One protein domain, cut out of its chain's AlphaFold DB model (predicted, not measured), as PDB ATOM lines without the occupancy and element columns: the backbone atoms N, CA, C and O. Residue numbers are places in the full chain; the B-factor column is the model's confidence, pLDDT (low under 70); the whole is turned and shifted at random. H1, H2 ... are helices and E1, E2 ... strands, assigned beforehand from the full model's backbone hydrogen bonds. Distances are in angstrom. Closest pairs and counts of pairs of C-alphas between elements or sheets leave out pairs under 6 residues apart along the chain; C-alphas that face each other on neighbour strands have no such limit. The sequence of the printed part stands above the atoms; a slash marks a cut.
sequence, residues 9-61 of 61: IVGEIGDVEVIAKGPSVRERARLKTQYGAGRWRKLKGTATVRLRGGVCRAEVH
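AT A GLANCE: This is residues 9 to 61 of the 61 residues of an uncharacterized protein of candidate division NC10 bacterium (UniProt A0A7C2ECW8). A long, strongly twisted ribbon of three strands has one short helix, H1, off the sheet near one end, and the turn of the hairpin E2 and E3 at the other end. E2 runs in the middle of the ribbon, with E1 along one edge and the shorter E3 along the other, beside the later part of E2. The printed part has 53 residues, with one named helix and three named strands in the order E1, H1, E2, E3 along the chain. The sheet, in the order E1, E2, E3, is antiparallel throughout, and the class is mixed, helices and strands. The whole is loose, with a radius of gyration of the C-alphas of 14.0 A, and only just elongated, with spans of 39 by 20 by 16 A.

IN THESE COORDINATES: E1, residues 9 to 21, begins at C-alpha 9 at (-12.419, -16.721, -38.701) and is 24.6 A from first to last C-alpha. It is the longest strand by residues, with 13, and it bends by 86 degrees at residue 12. H1 follows, residues 28 to 35, 10.2 A long, with C-alpha 28 at (-18.290, -8.050, -15.885). E2, residues 41 to 51, is 27.1 A long and bends by 72 degrees at residue 48. E3, residues 54 to 60, is 16.8 A long and ends at C-alpha 60 at (-10.533, -17.932, -29.703).

HOW THE PARTS SIT: E1 is an edge strand and the antiparallel neighbour of E2, with 156 degrees between their directions. The C-alphas of Val 16 and Gly 45 face each other at 4.2 A. N 14 and O 46 are within hydrogen-bond range at 2.8 A, and so are N 42 and O 20 at 2.9 A. E2 is the inner strand. E2 and E3 form an antiparallel hairpin, with 176 degrees between their directions and the C-alphas of Thr 48 and Arg 57 facing each other at 4.5 A. Across this pair N 49 and O 56 are 2.8 A apart, and N 60 and O 45 also 2.8 A. E3 is the other edge strand. The sheet's C-alphas lie up to 5.2 A off the best plane through them. H1 is not on the sheet, with 3 pairs of C-alphas within 10 A, and H1 and E3 are apart. In H1 every O i to N i+4 pair is within hydrogen-bond range.

THE WHOLE: The two C-alphas farthest apart, those of Ala 37 and Gly 53, are 40.8 A from each other. The C-alphas of Ile 9 and His 61, the chain's last residue, are 12.0 A apart. The printed part has no cut. The links from H1 to E2 and from E2 to E3 are tight, the link from E1 to H1 is short, and no link is long. The mean pLDDT of the printed part is 95.0, and no printed residue is under 70.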
ATOM      1  N   ILE A   9     -11.831 -15.423 -39.040       95.06
ATOM      2  CA  ILE A   9     -12.419 -16.721 -38.701       95.06
ATOM      3  C   ILE A   9     -13.081 -17.270 -39.965       95.06
ATOM      4  O   ILE A   9     -14.020 -16.676 -40.490       95.06
ATOM      5  N   VAL A  10     -12.578 -18.399 -40.454       94.25
ATOM      6  CA  VAL A  10     -13.034 -19.074 -41.672       94.25
ATOM      7  C   VAL A  10     -13.601 -20.436 -41.311       94.25
ATOM      8  O   VAL A  10     -12.940 -21.464 -41.435       94.25
ATOM      9  N   GLY A  11     -14.839 -20.422 -40.828       90.88
ATOM     10  CA  GLY A  11     -15.572 -21.606 -40.400       90.88
ATOM     11  C   GLY A  11     -16.271 -21.394 -39.064       90.88
ATOM     12  O   GLY A  11     -16.340 -20.280 -38.546       90.88
ATOM     13  N   GLU A  12     -16.801 -22.481 -38.517       95.75
ATOM     14  CA  GLU A  12     -17.475 -22.475 -37.224       95.75
ATOM     15  C   GLU A  12     -16.473 -22.440 -36.062       95.75
ATOM     16  O   GLU A  12     -15.339 -22.915 -36.169       95.75
ATOM     17  N   ILE A  13     -16.915 -21.883 -34.931       97.50
ATOM     18  CA  ILE A  13     -16.202 -21.988 -33.659       97.50
ATOM     19  C   ILE A  13     -16.704 -23.259 -32.969       97.50
ATOM     20  O   ILE A  13     -17.839 -23.306 -32.494       97.50
ATOM     21  N   GLY A  14     -15.859 -24.284 -32.941       97.38
ATOM     22  CA  GLY A  14     -16.107 -25.549 -32.258       97.38
ATOM     23  C   GLY A  14     -15.547 -25.568 -30.837       97.38
ATOM     24  O   GLY A  14     -14.958 -24.590 -30.373       97.38
ATOM     25  N   ASP A  15     -15.724 -26.699 -30.150       97.44
ATOM     26  CA  ASP A  15     -15.163 -26.969 -28.814       97.44
ATOM     27  C   ASP A  15     -15.428 -25.835 -27.806       97.44
ATOM     28  O   ASP A  15     -14.548 -25.400 -27.062       97.44
ATOM     29  N   VAL A  16     -16.651 -25.297 -27.841       97.75
ATOM     30  CA  VAL A  16     -17.006 -24.115 -27.058       97.75
ATOM     31  C   VAL A  16     -17.142 -24.478 -25.583       97.75
ATOM     32  O   VAL A  16     -18.027 -25.231 -25.179       97.75
ATOM     33  N   GLU A  17     -16.313 -23.855 -24.756       98.19
ATOM     34  CA  GLU A  17     -16.256 -24.077 -23.317       98.19
ATOM     35  C   GLU A  17     -16.431 -22.772 -22.545       98.19
ATOM     36  O   GLU A  17     -15.965 -21.707 -22.947       98.19
ATOM     37  N   VAL A  18     -17.066 -22.846 -21.375       97.56
ATOM     38  CA  VAL A  18     -17.156 -21.693 -20.474       97.56
ATOM     39  C   VAL A  18     -15.966 -21.686 -19.521       97.56
ATOM     40  O   VAL A  18     -15.923 -22.492 -18.594       97.56
ATOM     41  N   ILE A  19     -15.069 -20.714 -19.681       97.25
ATOM     42  CA  ILE A  19     -13.854 -20.578 -18.860       97.25
ATOM     43  C   ILE A  19     -13.997 -19.620 -17.680       97.25
ATOM     44  O   ILE A  19     -13.218 -19.685 -16.734       97.25
ATOM     45  N   ALA A  20     -14.993 -18.731 -17.701       97.00
ATOM     46  CA  ALA A  20     -15.307 -17.884 -16.553       97.00
ATOM     47  C   ALA A  20     -16.809 -17.613 -16.451       97.00
ATOM     48  O   ALA A  20     -17.508 -17.473 -17.458       97.00
ATOM     49  N   LYS A  21     -17.313 -17.523 -15.217       95.75
ATOM     50  CA  LYS A  21     -18.726 -17.286 -14.896       95.75
ATOM     51  C   LYS A  21     -18.819 -16.313 -13.726       95.75
ATOM     52  O   LYS A  21     -18.064 -16.420 -12.764       95.75
ATOM     53  N   GLY A  22     -19.796 -15.410 -13.765       90.38
ATOM     54  CA  GLY A  22     -20.079 -14.541 -12.621       90.38
ATOM     55  C   GLY A  22     -18.874 -13.658 -12.250       90.38
ATOM     56  O   GLY A  22     -18.320 -13.020 -13.146       90.38
ATOM     57  N   PRO A  23     -18.463 -13.581 -10.967       91.50
ATOM     58  CA  PRO A  23     -17.390 -12.684 -10.526       91.50
ATOM     59  C   PRO A  23     -16.024 -12.907 -11.187       91.50
ATOM     60  O   PRO A  23     -15.246 -11.962 -11.245       91.50
ATOM     61  N   SER A  24     -15.732 -14.106 -11.709       94.69
ATOM     62  CA  SER A  24     -14.451 -14.386 -12.378       94.69
ATOM     63  C   SER A  24     -14.348 -13.802 -13.793       94.69
ATOM     64  O   SER A  24     -13.266 -13.799 -14.378       94.69
ATOM     65  N   VAL A  25     -15.444 -13.266 -14.345       95.88
ATOM     66  CA  VAL A  25     -15.420 -12.509 -15.603       95.88
ATOM     67  C   VAL A  25     -14.874 -11.109 -15.312       95.88
ATOM     68  O   VAL A  25     -15.570 -10.272 -14.736       95.88
ATOM     69  N   ARG A  26     -13.625 -10.848 -15.713       94.00
ATOM     70  CA  ARG A  26     -12.906  -9.594 -15.412       94.00
ATOM     71  C   ARG A  26     -13.647  -8.361 -15.933       94.00
ATOM     72  O   ARG A  26     -13.737  -7.346 -15.254       94.00
ATOM     73  N   GLU A  27     -14.261  -8.479 -17.101       93.81
ATOM     74  CA  GLU A  27     -14.967  -7.404 -17.792       93.81
ATOM     75  C   GLU A  27     -16.431  -7.261 -17.343       93.81
ATOM     76  O   GLU A  27     -17.165  -6.438 -17.889       93.81
ATOM     77  N   ARG A  28     -16.884  -8.021 -16.332       93.81
ATOM     78  CA  ARG A  28     -18.290  -8.050 -15.885       93.81
ATOM     79  C   ARG A  28     -18.863  -6.665 -15.597       93.81
ATOM     80  O   ARG A  28     -20.019  -6.420 -15.928       93.81
ATOM     81  N   ALA A  29     -18.087  -5.775 -14.975       93.75
ATOM     82  CA  ALA A  29     -18.536  -4.415 -14.672       93.75
ATOM     83  C   ALA A  29     -18.818  -3.622 -15.958       93.75
ATOM     84  O   ALA A  29     -19.907  -3.079 -16.112       93.75
ATOM     85  N   ARG A  30     -17.883  -3.649 -16.917       95.88
ATOM     86  CA  ARG A  30     -18.049  -3.017 -18.232       95.88
ATOM     87  C   ARG A  30     -19.241  -3.602 -18.990       95.88
ATOM     88  O   ARG A  30     -20.059  -2.844 -19.498       95.88
ATOM     89  N   LEU A  31     -19.354  -4.931 -19.042       95.00
ATOM     90  CA  LEU A  31     -20.462  -5.615 -19.716       95.00
ATOM     91  C   LEU A  31     -21.810  -5.226 -19.104       95.00
ATOM     92  O   LEU A  31     -22.756  -4.951 -19.834       95.00
ATOM     93  N   LYS A  32     -21.877  -5.121 -17.771       95.25
ATOM     94  CA  LYS A  32     -23.078  -4.657 -17.075       95.25
ATOM     95  C   LYS A  32     -23.439  -3.215 -17.429       95.25
ATOM     96  O   LYS A  32     -24.613  -2.935 -17.635       95.25
ATOM     97  N   THR A  33     -22.464  -2.314 -17.492       96.12
ATOM     98  CA  THR A  33     -22.709  -0.913 -17.861       96.12
ATOM     99  C   THR A  33     -23.188  -0.785 -19.304       96.12
ATOM    100  O   THR A  33     -24.102  -0.016 -19.574       96.12
ATOM    101  N   GLN A  34     -22.591  -1.538 -20.229       97.19
ATOM    102  CA  GLN A  34     -22.864  -1.399 -21.660       97.19
ATOM    103  C   GLN A  34     -24.132  -2.137 -22.112       97.19
ATOM    104  O   GLN A  34     -24.838  -1.659 -22.994       97.19
ATOM    105  N   TYR A  35     -24.416  -3.298 -21.523       95.44
ATOM    106  CA  TYR A  35     -25.466  -4.207 -21.993       95.44
ATOM    107  C   TYR A  35     -26.469  -4.601 -20.901       95.44
ATOM    108  O   TYR A  35     -27.371  -5.399 -21.143       95.44
ATOM    109  N   GLY A  36     -26.325  -4.063 -19.689       94.75
ATOM    110  CA  GLY A  36     -27.218  -4.340 -18.570       94.75
ATOM    111  C   GLY A  36     -26.859  -5.587 -17.758       94.75
ATOM    112  O   GLY A  36     -25.852  -6.273 -17.957       94.75
ATOM    113  N   ALA A  37     -27.686  -5.868 -16.753       92.44
ATOM    114  CA  ALA A  37     -27.503  -7.038 -15.904       92.44
ATOM    115  C   ALA A  37     -27.680  -8.332 -16.714       92.44
ATOM    116  O   ALA A  37     -28.647  -8.491 -17.449       92.44
ATOM    117  N   GLY A  38     -26.760  -9.280 -16.543       91.44
ATOM    118  CA  GLY A  38     -26.783 -10.535 -17.284       91.44
ATOM    119  C   GLY A  38     -25.938 -11.616 -16.627       91.44
ATOM    120  O   GLY A  38     -25.059 -11.344 -15.800       91.44
ATOM    121  N   ARG A  39     -26.190 -12.872 -17.010       92.31
ATOM    122  CA  ARG A  39     -25.368 -14.027 -16.619       92.31
ATOM    123  C   ARG A  39     -24.153 -14.119 -17.540       92.31
ATOM    124  O   ARG A  39     -24.041 -15.054 -18.328       92.31
ATOM    125  N   TRP A  40     -23.275 -13.124 -17.445       94.56
ATOM    126  CA  TRP A  40     -22.066 -13.021 -18.259       94.56
ATOM    127  C   TRP A  40     -21.166 -14.244 -18.078       94.56
ATOM    128  O   TRP A  40     -20.938 -14.721 -16.958       94.56
ATOM    129  N   ARG A  41     -20.663 -14.746 -19.204       95.25
ATOM    130  CA  ARG A  41     -19.754 -15.884 -19.298       95.25
ATOM    131  C   ARG A  41     -18.638 -15.505 -20.256       95.25
ATOM    132  O   ARG A  41     -18.923 -14.912 -21.290       95.25
ATOM    133  N   LYS A  42     -17.402 -15.855 -19.914       96.12
ATOM    134  CA  LYS A  42     -16.308 -15.859 -20.883       96.12
ATOM    135  C   LYS A  42     -16.231 -17.253 -21.474       96.12
ATOM    136  O   LYS A  42     -16.185 -18.227 -20.715       96.12
ATOM    137  N   LEU A  43     -16.272 -17.330 -22.793       97.38
ATOM    138  CA  LEU A  43     -16.172 -18.579 -23.522       97.38
ATOM    139  C   LEU A  43     -14.799 -18.654 -24.176       97.38
ATOM    140  O   LEU A  43     -14.174 -17.627 -24.423       97.38
ATOM    141  N   LYS A  44     -14.348 -19.872 -24.426       97.56
ATOM    142  CA  LYS A  44     -13.304 -20.149 -25.399       97.56
ATOM    143  C   LYS A  44     -13.834 -21.157 -26.404       97.56
ATOM    144  O   LYS A  44     -14.788 -21.865 -26.095       97.56
ATOM    145  N   GLY A  45     -13.203 -21.249 -27.559       98.00
ATOM    146  CA  GLY A  45     -13.452 -22.317 -28.519       98.00
ATOM    147  C   GLY A  45     -12.288 -22.455 -29.482       98.00
ATOM    148  O   GLY A  45     -11.354 -21.657 -29.445       98.00
ATOM    149  N   THR A  46     -12.353 -23.447 -30.358       97.94
ATOM    150  CA  THR A  46     -11.377 -23.640 -31.432       97.94
ATOM    151  C   THR A  46     -12.000 -23.232 -32.756       97.94
ATOM    152  O   THR A  46     -13.092 -23.678 -33.095       97.94
ATOM    153  N   ALA A  47     -11.300 -22.412 -33.530       97.56
ATOM    154  CA  ALA A  47     -11.752 -21.985 -34.845       97.56
ATOM    155  C   ALA A  47     -10.645 -22.134 -35.886       97.56
ATOM    156  O   ALA A  47      -9.457 -21.985 -35.588       97.56
ATOM    157  N   THR A  48     -11.044 -22.394 -37.127       97.69
ATOM    158  CA  THR A  48     -10.149 -22.258 -38.275       97.69
ATOM    159  C   THR A  48      -9.980 -20.772 -38.571       97.69
ATOM    160  O   THR A  48     -10.960 -20.062 -38.794       97.69
ATOM    161  N   VAL A  49      -8.741 -20.290 -38.562       95.56
ATOM    162  CA  VAL A  49      -8.403 -18.886 -38.794       95.56
ATOM    163  C   VAL A  49      -7.474 -18.738 -39.990       95.56
ATOM    164  O   VAL A  49      -6.541 -19.521 -40.174       95.56
ATOM    165  N   ARG A  50      -7.715 -17.711 -40.803       94.75
ATOM    166  CA  ARG A  50      -6.816 -17.264 -41.865       94.75
ATOM    167  C   ARG A  50      -5.959 -16.128 -41.331       94.75
ATOM    168  O   ARG A  50      -6.465 -15.097 -40.894       94.75
ATOM    169  N   LEU A  51      -4.653 -16.325 -41.401       91.12
ATOM    170  CA  LEU A  51      -3.612 -15.351 -41.107       91.12
ATOM    171  C   LEU A  51      -2.907 -14.974 -42.412       91.12
ATOM    172  O   LEU A  51      -3.014 -15.678 -43.416       91.12
ATOM    173  N   ARG A  52      -2.110 -13.897 -42.394       87.94
ATOM    174  CA  ARG A  52      -1.311 -13.482 -43.565       87.94
ATOM    175  C   ARG A  52      -0.420 -14.599 -44.130       87.94
ATOM    176  O   ARG A  52      -0.109 -14.568 -45.312       87.94
ATOM    177  N   GLY A  53      -0.010 -15.555 -43.294       86.19
ATOM    178  CA  GLY A  53       0.871 -16.666 -43.665       86.19
ATOM    179  C   GLY A  53       0.175 -18.003 -43.934       86.19
ATOM    180  O   GLY A  53       0.871 -18.975 -44.207       86.19
ATOM    181  N   GLY A  54      -1.157 -18.089 -43.837       90.62
ATOM    182  CA  GLY A  54      -1.883 -19.339 -44.083       90.62
ATOM    183  C   GLY A  54      -3.078 -19.567 -43.164       90.62
ATOM    184  O   GLY A  54      -3.507 -18.674 -42.434       90.62
ATOM    185  N   VAL A  55      -3.627 -20.780 -43.225       95.12
ATOM    186  CA  VAL A  55      -4.800 -21.203 -42.453       95.12
ATOM    187  C   VAL A  55      -4.375 -22.193 -41.374       95.12
ATOM    188  O   VAL A  55      -3.654 -23.146 -41.659       95.12
ATOM    189  N   CYS A  56      -4.823 -21.983 -40.139       95.25
ATOM    190  CA  CYS A  56      -4.565 -22.891 -39.022       95.25
ATOM    191  C   CYS A  56      -5.769 -22.963 -38.073       95.25
ATOM    192  O   CYS A  56      -6.706 -22.178 -38.188       95.25
ATOM    193  N   ARG A  57      -5.754 -23.910 -37.126       96.38
ATOM    194  CA  ARG A  57      -6.699 -23.910 -36.000       96.38
ATOM    195  C   ARG A  57      -6.115 -23.113 -34.841       96.38
ATOM    196  O   ARG A  57      -4.949 -23.310 -34.502       96.38
ATOM    197  N   ALA A  58      -6.926 -22.268 -34.218       95.69
ATOM    198  CA  ALA A  58      -6.536 -21.462 -33.069       95.69
ATOM    199  C   ALA A  58      -7.632 -21.446 -31.998       95.69
ATOM    200  O   ALA A  58      -8.818 -21.561 -32.314       95.69
ATOM    201  N   GLU A  59      -7.227 -21.273 -30.739       97.44
ATOM    202  CA  GLU A  59      -8.154 -20.980 -29.644       97.44
ATOM    203  C   GLU A  59      -8.596 -19.508 -29.733       97.44
ATOM    204  O   GLU A  59      -7.764 -18.609 -29.876       97.44
ATOM    205  N   VAL A  60      -9.903 -19.261 -29.655       95.25
ATOM    206  CA  VAL A  60     -10.533 -17.932 -29.703       95.25
ATOM    207  C   VAL A  60     -11.320 -17.672 -28.418       95.25
ATOM    208  O   VAL A  60     -11.829 -18.613 -27.806       95.25
ATOM    209  N   HIS A  61     -11.375 -16.408 -27.986       93.69
ATOM    210  CA  HIS A  61     -11.965 -15.939 -26.720       93.69
ATOM    211  C   HIS A  61     -12.864 -14.729 -26.943       93.69
ATOM    212  O   HIS A  61     -12.531 -13.924 -27.841       93.69
TER     213      HIS A  61